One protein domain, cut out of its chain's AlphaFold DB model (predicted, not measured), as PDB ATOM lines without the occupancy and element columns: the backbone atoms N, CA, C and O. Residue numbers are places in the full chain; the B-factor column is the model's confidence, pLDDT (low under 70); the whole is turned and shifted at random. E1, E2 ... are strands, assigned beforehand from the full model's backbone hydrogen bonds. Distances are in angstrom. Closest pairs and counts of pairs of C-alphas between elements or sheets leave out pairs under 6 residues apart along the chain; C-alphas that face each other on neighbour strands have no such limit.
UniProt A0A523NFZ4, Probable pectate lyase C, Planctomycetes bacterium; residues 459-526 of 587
ATOM      1  N   ALA A 459     141.424 124.440 122.809       69.44
ATOM      2  CA  ALA A 459     140.393 125.331 122.292       69.44
ATOM      3  C   ALA A 459     139.051 124.941 122.924       69.44
ATOM      4  O   ALA A 459     138.483 123.900 122.588       69.44
ATOM      5  N   VAL A 460     138.567 125.730 123.887       68.44
ATOM      6  CA  VAL A 460     137.317 125.451 124.612       68.44
ATOM      7  C   VAL A 460     136.136 125.487 123.643       68.44
ATOM      8  O   VAL A 460     135.777 126.537 123.117       68.44
ATOM      9  N   THR A 461     135.505 124.336 123.424       74.12
ATOM     10  CA  THR A 461     134.330 124.187 122.553       74.12
ATOM     11  C   THR A 461     133.028 124.240 123.340       74.12
ATOM     12  O   THR A 461     132.001 124.671 122.812       74.12
ATOM     13  N   SER A 462     133.045 123.819 124.608       81.56
ATOM     14  CA  SER A 462     131.898 123.927 125.500       81.56
ATOM     15  C   SER A 462     132.325 124.105 126.957       81.56
ATOM     16  O   SER A 462     133.369 123.622 127.397       81.56
ATOM     17  N   GLN A 463     131.493 124.812 127.718       86.94
ATOM     18  CA  GLN A 463     131.669 125.001 129.150       86.94
ATOM     19  C   GLN A 463     130.322 124.832 129.849       86.94
ATOM     20  O   GLN A 463     129.332 125.470 129.489       86.94
ATOM     21  N   GLN A 464     130.298 124.002 130.887       88.88
ATOM     22  CA  GLN A 464     129.136 123.771 131.731       88.88
ATOM     23  C   GLN A 464     129.495 124.033 133.193       88.88
ATOM     24  O   GLN A 464     130.500 123.535 133.693       88.88
ATOM     25  N   ILE A 465     128.645 124.788 133.889       88.25
ATOM     26  CA  ILE A 465     128.773 125.070 135.321       88.25
ATOM     27  C   ILE A 465     127.536 124.525 136.039       88.25
ATOM     28  O   ILE A 465     126.411 124.777 135.611       88.25
ATOM     29  N   VAL A 466     127.736 123.775 137.124       88.88
ATOM     30  CA  VAL A 466     126.661 123.187 137.935       88.88
ATOM     31  C   VAL A 466     126.890 123.515 139.405       88.88
ATOM     32  O   VAL A 466     127.854 123.037 140.001       88.88
ATOM     33  N   CYS A 467     125.992 124.301 139.997       85.56
ATOM     34  CA  CYS A 467     125.993 124.571 141.434       85.56
ATOM     35  C   CYS A 467     125.626 123.320 142.235       85.56
ATOM     36  O   CYS A 467     124.763 122.532 141.836       85.56
ATOM     37  N   HIS A 468     126.283 123.141 143.376       83.69
ATOM     38  CA  HIS A 468     125.975 122.069 144.316       83.69
ATOM     39  C   HIS A 468     124.904 122.525 145.310       83.69
ATOM     40  O   HIS A 468     124.670 123.714 145.512       83.69
ATOM     41  N   ALA A 469     124.244 121.559 145.952       77.19
ATOM     42  CA  ALA A 469     123.146 121.825 146.886       77.19
ATOM     43  C   ALA A 469     123.576 122.571 148.164       77.19
ATOM     44  O   ALA A 469     122.724 123.038 148.912       77.19
ATOM     45  N   ASP A 470     124.880 122.674 148.426       77.75
ATOM     46  CA  ASP A 470     125.431 123.424 149.560       77.75
ATOM     47  C   ASP A 470     125.443 124.950 149.344       77.75
ATOM     48  O   ASP A 470     125.798 125.693 150.258       77.75
ATOM     49  N   GLY A 471     125.099 125.414 148.137       74.06
ATOM     50  CA  GLY A 471     125.042 126.822 147.749       74.06
ATOM     51  C   GLY A 471     126.382 127.565 147.747       74.06
ATOM     52  O   GLY A 471     126.404 128.781 147.564       74.06
ATOM     53  N   THR A 472     127.501 126.864 147.952       79.25
ATOM     54  CA  THR A 472     128.843 127.466 148.091       79.25
ATOM     55  C   THR A 472     129.904 126.820 147.203       79.25
ATOM     56  O   THR A 472     131.012 127.355 147.081       79.25
ATOM     57  N   SER A 473     129.576 125.699 146.558       86.38
ATOM     58  CA  SER A 473     130.444 125.016 145.610       86.38
ATOM     59  C   SER A 473     129.769 124.773 144.261       86.38
ATOM     60  O   SER A 473     128.543 124.796 144.112       86.38
ATOM     61  N   PHE A 474     130.603 124.593 143.238       88.81
ATOM     62  CA  PHE A 474     130.171 124.332 141.873       88.81
ATOM     63  C   PHE A 474     131.166 123.426 141.148       88.81
ATOM     64  O   PHE A 474     132.371 123.431 141.414       88.81
ATOM     65  N   THR A 475     130.659 122.648 140.196       89.38
ATOM     66  CA  THR A 475     131.473 121.901 139.237       89.38
ATOM     67  C   THR A 475     131.527 122.657 137.924       89.38
ATOM     68  O   THR A 475     130.499 123.123 137.433       89.38
ATOM     69  N   VAL A 476     132.720 122.734 137.346       88.19
ATOM     70  CA  VAL A 476     132.938 123.194 135.979       88.19
ATOM     71  C   VAL A 476     133.392 122.007 135.148       88.19
ATOM     72  O   VAL A 476     134.349 121.320 135.507       88.19
ATOM     73  N   THR A 477     132.716 121.794 134.029       88.31
ATOM     74  CA  THR A 477     133.118 120.861 132.983       88.31
ATOM     75  C   THR A 477     133.437 121.658 131.733       88.31
ATOM     76  O   THR A 477     132.625 122.467 131.286       88.31
ATOM     77  N   ILE A 478     134.624 121.439 131.186       84.88
ATOM     78  CA  ILE A 478     135.116 122.086 129.977       84.88
ATOM     79  C   ILE A 478     135.400 121.002 128.961       84.88
ATOM     80  O   ILE A 478     136.132 120.059 129.255       84.88
ATOM     81  N   GLU A 479     134.833 121.140 127.775       85.25
ATOM     82  CA  GLU A 479     135.235 120.365 126.612       85.25
ATOM     83  C   GLU A 479     136.025 121.271 125.687       85.25
ATOM     84  O   GLU A 479     135.668 122.431 125.478       85.25
ATOM     85  N   GLY A 480     137.110 120.746 125.136       76.38
ATOM     86  CA  GLY A 480     137.885 121.466 124.147       76.38
ATOM     87  C   GLY A 480     138.605 120.548 123.181       76.38
ATOM     88  O   GLY A 480     138.779 119.352 123.436       76.38
ATOM     89  N   LEU A 481     138.998 121.116 122.047       68.75
ATOM     90  CA  LEU A 481     139.876 120.452 121.099       68.75
ATOM     91  C   LEU A 481     141.299 120.492 121.656       68.75
ATOM     92  O   LEU A 481     141.822 121.558 121.968       68.75
ATOM     93  N   ASN A 482     141.889 119.318 121.838       69.81
ATOM     94  CA  ASN A 482     143.233 119.158 122.363       69.81
ATOM     95  C   ASN A 482     144.224 119.234 121.200       69.81
ATOM     96  O   ASN A 482     144.283 118.308 120.388       69.81
ATOM     97  N   ALA A 483     145.004 120.317 121.154       62.44
ATOM     98  CA  ALA A 483     145.985 120.568 120.100       62.44
ATOM     99  C   ALA A 483     147.025 119.435 119.980       62.44
ATOM    100  O   ALA A 483     147.427 119.066 118.887       62.44
ATOM    101  N   CYS A 484     147.386 118.786 121.090       60.66
ATOM    102  CA  CYS A 484     148.403 117.730 121.115       60.66
ATOM    103  C   CYS A 484     147.968 116.423 120.446       60.66
ATOM    104  O   CYS A 484     148.803 115.650 119.990       60.66
ATOM    105  N   THR A 485     146.667 116.130 120.453       61.94
ATOM    106  CA  THR A 485     146.134 114.833 119.990       61.94
ATOM    107  C   THR A 485     145.188 114.969 118.802       61.94
ATOM    108  O   THR A 485     144.753 113.958 118.250       61.94
ATOM    109  N   GLY A 486     144.791 116.198 118.453       58.78
ATOM    110  CA  GLY A 486     143.706 116.481 117.510       58.78
ATOM    111  C   GLY A 486     142.332 115.962 117.969       58.78
ATOM    112  O   GLY A 486     141.365 116.005 117.210       58.78
ATOM    113  N   GLY A 487     142.226 115.430 119.191       64.06
ATOM    114  CA  GLY A 487     141.010 114.845 119.749       64.06
ATOM    115  C   GLY A 487     140.260 115.802 120.673       64.06
ATOM    116  O   GLY A 487     140.812 116.766 121.196       64.06
ATOM    117  N   THR A 488     138.983 115.528 120.937       73.81
ATOM    118  CA  THR A 488     138.235 116.258 121.972       73.81
ATOM    119  C   THR A 488     138.620 115.737 123.357       73.81
ATOM    120  O   THR A 488     138.564 114.533 123.609       73.81
ATOM    121  N   THR A 489     138.990 116.636 124.267       78.06
ATOM    122  CA  THR A 489     139.288 116.329 125.672       78.06
ATOM    123  C   THR A 489     138.296 117.047 126.583       78.06
ATOM    124  O   THR A 489     137.939 118.197 126.336       78.06
ATOM    125  N   GLN A 490     137.857 116.370 127.647       83.94
ATOM    126  CA  GLN A 490     136.989 116.939 128.675       83.94
ATOM    127  C   GLN A 490     137.745 117.030 130.004       83.94
ATOM    128  O   GLN A 490     138.291 116.036 130.485       83.94
ATOM    129  N   VAL A 491     137.744 118.209 130.621       79.44
ATOM    130  CA  VAL A 491     138.318 118.467 131.946       79.44
ATOM    131  C   VAL A 491     137.191 118.865 132.889       79.44
ATOM    132  O   VAL A 491     136.397 119.748 132.582       79.44
ATOM    133  N   THR A 492     137.102 118.209 134.047       85.56
ATOM    134  CA  THR A 492     136.110 118.540 135.080       85.56
ATOM    135  C   THR A 492     136.808 118.813 136.402       85.56
ATOM    136  O   THR A 492     137.610 118.000 136.859       85.56
ATOM    137  N   PHE A 493     136.474 119.930 137.042       84.12
ATOM    138  CA  PHE A 493     136.965 120.276 138.373       84.12
ATOM    139  C   PHE A 493     135.843 120.849 139.238       84.12
ATOM    140  O   PHE A 493     134.818 121.322 138.749       84.12
ATOM    141  N   THR A 494     136.026 120.765 140.553       87.25
ATOM    142  CA  THR A 494     135.095 121.319 141.542       87.25
ATOM    143  C   THR A 494     135.796 122.436 142.296       87.25
ATOM    144  O   THR A 494     136.927 122.255 142.747       87.25
ATOM    145  N   ALA A 495     135.126 123.575 142.426       82.38
ATOM    146  CA  ALA A 495     135.616 124.743 143.142       82.38
ATOM    147  C   ALA A 495     134.627 125.145 144.244       82.38
ATOM    148  O   ALA A 495     133.434 124.845 144.178       82.38
ATOM    149  N   SER A 496     135.136 125.815 145.277       83.56
ATOM    150  CA  SER A 496     134.334 126.361 146.375       83.56
ATOM    151  C   SER A 496     134.939 127.679 146.854       83.56
ATOM    152  O   SER A 496     136.163 127.838 146.827       83.56
ATOM    153  N   GLY A 497     134.092 128.603 147.304       73.00
ATOM    154  CA  GLY A 497     134.512 129.936 147.744       73.00
ATOM    155  C   GLY A 497     134.769 130.935 146.604       73.00
ATOM    156  O   GLY A 497     134.553 130.642 145.432       73.00
ATOM    157  N   GLY A 498     135.216 132.140 146.976       75.56
ATOM    158  CA  GLY A 498     135.328 133.301 146.083       75.56
ATOM    159  C   GLY A 498     134.058 134.157 146.052       75.56
ATOM    160  O   GLY A 498     133.054 133.816 146.678       75.56
ATOM    161  N   SER A 499     134.114 135.313 145.385       81.62
ATOM    162  CA  SER A 499     132.955 136.211 145.270       81.62
ATOM    163  C   SER A 499     132.242 135.976 143.941       81.62
ATOM    164  O   SER A 499     132.900 135.891 142.905       81.62
ATOM    165  N   VAL A 500     130.908 135.918 143.963       81.44
ATOM    166  CA  VAL A 500     130.077 135.827 142.749       81.44
ATOM    167  C   VAL A 500     130.504 136.897 141.742       81.44
ATOM    168  O   VAL A 500     130.644 138.071 142.092       81.44
ATOM    169  N   GLY A 501     130.731 136.486 140.493       79.12
ATOM    170  CA  GLY A 501     131.171 137.376 139.420       79.12
ATOM    171  C   GLY A 501     132.664 137.724 139.416       79.12
ATOM    172  O   GLY A 501     133.072 138.543 138.598       79.12
ATOM    173  N   GLN A 502     133.492 137.129 140.281       85.56
ATOM    174  CA  GLN A 502     134.944 137.125 140.072       85.56
ATOM    175  C   GLN A 502     135.347 136.062 139.052       85.56
ATOM    176  O   GLN A 502     134.686 135.033 138.910       85.56
ATOM    177  N   GLU A 503     136.452 136.322 138.367       86.12
ATOM    178  CA  GLU A 503     137.064 135.399 137.426       86.12
ATOM    179  C   GLU A 503     138.039 134.473 138.164       86.12
ATOM    180  O   GLU A 503     138.859 134.914 138.973       86.12
ATOM    181  N   LEU A 504     137.909 133.174 137.918       82.06
ATOM    182  CA  LEU A 504     138.748 132.119 138.461       82.06
ATOM    183  C   LEU A 504     139.526 131.492 137.306       82.06
ATOM    184  O   LEU A 504     138.943 130.780 136.492       82.06
ATOM    185  N   CYS A 505     140.830 131.745 137.250       80.69
ATOM    186  CA  CYS A 505     141.711 131.211 136.215       80.69
ATOM    187  C   CYS A 505     142.542 130.037 136.738       80.69
ATOM    188  O   CYS A 505     142.967 130.025 137.896       80.69
ATOM    189  N   PHE A 506     142.771 129.044 135.887       76.19
ATOM    190  CA  PHE A 506     143.637 127.905 136.168       76.19
ATOM    191  C   PHE A 506     144.444 127.530 134.929       76.19
ATOM    192  O   PHE A 506     143.969 127.624 133.801       76.19
ATOM    193  N   THR A 507     145.663 127.051 135.148       73.19
ATOM    194  CA  THR A 507     146.508 126.522 134.079       73.19
ATOM    195  C   THR A 507     146.189 125.046 133.857       73.19
ATOM    196  O   THR A 507     146.409 124.212 134.738       73.19
ATOM    197  N   ALA A 508     145.670 124.708 132.682       71.62
ATOM    198  CA  ALA A 508     145.518 123.338 132.223       71.62
ATOM    199  C   ALA A 508     146.821 122.873 131.564       71.62
ATOM    200  O   ALA A 508     147.264 123.462 130.581       71.62
ATOM    201  N   LEU A 509     147.428 121.812 132.103       68.00
ATOM    202  CA  LEU A 509     148.553 121.113 131.481       68.00
ATOM    203  C   LEU A 509     147.999 119.977 130.619       68.00
ATOM    204  O   LEU A 509     147.262 119.127 131.126       68.00
ATOM    205  N   VAL A 510     148.351 119.953 129.338       66.31
ATOM    206  CA  VAL A 510     147.934 118.908 128.401       66.31
ATOM    207  C   VAL A 510     149.122 117.973 128.176       66.31
ATOM    208  O   VAL A 510     150.201 118.416 127.789       66.31
ATOM    209  N   ASN A 511     148.938 116.678 128.455       64.44
ATOM    210  CA  ASN A 511     149.996 115.663 128.404       64.44
ATOM    211  C   ASN A 511     149.536 114.429 127.609       64.44
ATOM    212  O   ASN A 511     148.430 113.944 127.847       64.44
ATOM    213  N   ASP A 512     150.412 113.867 126.768       57.06
ATOM    214  CA  ASP A 512     150.230 112.552 126.121       57.06
ATOM    215  C   ASP A 512     151.550 111.759 126.104       57.06
ATOM    216  O   ASP A 512     152.299 111.743 125.135       57.06
ATOM    217  N   GLY A 513     151.918 111.174 127.248       51.00
ATOM    218  CA  GLY A 513     153.209 110.482 127.409       51.00
ATOM    219  C   GLY A 513     154.422 111.403 127.637       51.00
ATOM    220  O   GLY A 513     155.493 110.908 127.984       51.00
ATOM    221  N   GLY A 514     154.230 112.722 127.543       51.22
ATOM    222  CA  GLY A 514     155.156 113.805 127.896       51.22
ATOM    223  C   GLY A 514     154.396 115.125 128.093       51.22
ATOM    224  O   GLY A 514     153.187 115.170 127.845       51.22
ATOM    225  N   PHE A 515     155.072 116.178 128.572       54.59
ATOM    226  CA  PHE A 515     154.489 117.527 128.586       54.59
ATOM    227  C   PHE A 515     154.368 118.013 127.146       54.59
ATOM    228  O   PHE A 515     155.382 118.090 126.460       54.59
ATOM    229  N   CYS A 516     153.143 118.289 126.703       62.81
ATOM    230  CA  CYS A 516     152.913 118.867 125.386       62.81
ATOM    231  C   CYS A 516     152.855 120.391 125.501       62.81
ATOM    232  O   CYS A 516     153.654 121.088 124.898       62.81
ATOM    233  N   CYS A 517     151.950 120.915 126.329       60.25
ATOM    234  CA  CYS A 517     151.754 122.355 126.456       60.25
ATOM    235  C   CYS A 517     150.876 122.708 127.665       60.25
ATOM    236  O   CYS A 517     150.312 121.840 128.345       60.25
ATOM    237  N   SER A 518     150.707 124.008 127.911       66.19
ATOM    238  CA  SER A 518     149.787 124.529 128.919       66.19
ATOM    239  C   SER A 518     148.913 125.649 128.369       66.19
ATOM    240  O   SER A 518     149.384 126.450 127.570       66.19
ATOM    241  N   THR A 519     147.670 125.751 128.835       68.88
ATOM    242  CA  THR A 519     146.779 126.882 128.535       68.88
ATOM    243  C   THR A 519     146.144 127.414 129.814       68.88
ATOM    244  O   THR A 519     145.886 126.643 130.740       68.88
ATOM    245  N   GLU A 520     145.905 128.719 129.899       77.75
ATOM    246  CA  GLU A 520     145.147 129.310 131.002       77.75
ATOM    247  C   GLU A 520     143.663 129.357 130.639       77.75
ATOM    248  O   GLU A 520     143.280 129.791 129.556       77.75
ATOM    249  N   ILE A 521     142.818 128.882 131.549       75.81
ATOM    250  CA  ILE A 521     141.374 128.845 131.365       75.81
ATOM    251  C   ILE A 521     140.722 129.580 132.526       75.81
ATOM    252  O   ILE A 521     140.942 129.245 133.688       75.81
ATOM    253  N   CYS A 522     139.896 130.566 132.195       80.56
ATOM    254  CA  CYS A 522     139.211 131.420 133.152       80.56
ATOM    255  C   CYS A 522     137.705 131.158 133.150       80.56
ATOM    256  O   CYS A 522     137.086 130.982 132.101       80.56
ATOM    257  N   VAL A 523     137.101 131.117 134.339       83.19
ATOM    258  CA  VAL A 523     135.662 130.900 134.521       83.19
ATOM    259  C   VAL A 523     135.088 131.890 135.521       83.19
ATOM    260  O   VAL A 523     135.704 132.192 136.539       83.19
ATOM    261  N   MET A 524     133.880 132.378 135.260       85.12
ATOM    262  CA  MET A 524     133.196 133.281 136.184       85.12
ATOM    263  C   MET A 524     132.547 132.487 137.318       85.12
ATOM    264  O   MET A 524     131.837 131.512 137.065       85.12
ATOM    265  N   ILE A 525     132.758 132.919 138.562       84.19
ATOM    266  CA  ILE A 525     132.146 132.294 139.739       84.19
ATOM    267  C   ILE A 525     130.620 132.502 139.681       84.19
ATOM    268  O   ILE A 525     130.174 133.658 139.699       84.19
ATOM    269  N   PRO A 526     129.818 131.418 139.606       81.81
ATOM    270  CA  PRO A 526     128.363 131.500 139.519       81.81
ATOM    271  C   PRO A 526     127.736 131.930 140.852       81.81
ATOM    272  O   PRO A 526     128.316 131.733 141.919       81.81
TER     273      PRO A 526
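AT A GLANCE: This is residues 459 to 526 of the 587 residues of the protein "Probable pectate lyase C" of Planctomycetes bacterium (UniProt A0A523NFZ4). The printed part is a slender, loosely built pair of strand layers: a twisted three-stranded sheet, E1, E2 and E3, with the long hairpin of E4 and E5 set slantwise over one face, only partly face to face with it. The two layers keep a gap between them with few close C-alphas, and the turns at residues 468 to 472 and 512 to 514 lie at opposite ends of the long axis. There are 68 residues with five named strands, E1 to E5 in chain order, and no named helix; the class is all strand. The sheet's order is E1 - E2 - E3, antiparallel, and E4 - E5 is antiparallel too. The whole is a rod spanning 38 by 18 by 16 A, only just loose and close to compact, with a radius of gyration of the C-alphas of 13.2 A.

IN THESE COORDINATES: Find C-alpha 459 at (140.393, 125.331, 122.292), where E1 begins; it holds residues 459 to 467, is 24.0 A long and bends by 53 degrees at residue 462. E2, residues 473 to 482, covers 27.2 A. E3, residues 488 to 496, covers 26.7 A and ends at (134.334, 126.361, 146.375). E4, residues 503 to 511, is 25.3 A long. E5, residues 515 to 524, is 27.6 A long; look for its last C-alpha at (133.196, 133.281, 136.184).

HOW THE PARTS SIT: Begin with E1, E2 and E3, a meander, each strand the antiparallel neighbour of the one before; E1 and E3 are edge strands. In the hairpin E1 and E2, at 165 degrees, N 464 and O 477 are 2.8 A apart, within hydrogen-bond range. In the hairpin E2 and E3, at 161 degrees, look at N 478 and O 491, 2.8 A. In the hairpin E4 and E5, at 160 degrees, you find N 508 and O 519 at 2.7 A. Between the sheets, the closest C-alphas of E2 and E4 are those of Asn 482 and Val 510, 7.7 A apart. E1 and E5 are near each other, with 6 pairs of C-alphas within 10 A. E2 and E5 are only just apart, closest 8.3 A; E3 and E4 are apart.

THE WHOLE: The two C-alphas farthest apart are those of Gly 471 and Gly 513, 38.4 A. The printed part has no cut. The links E1 to E2, E2 to E3 and E4 to E5 are tight, and E3 to E4 is short. The mean pLDDT of the printed part is 76.2; look for values under 70 at residues 459 to 460, 481 to 487 and 509 to 519.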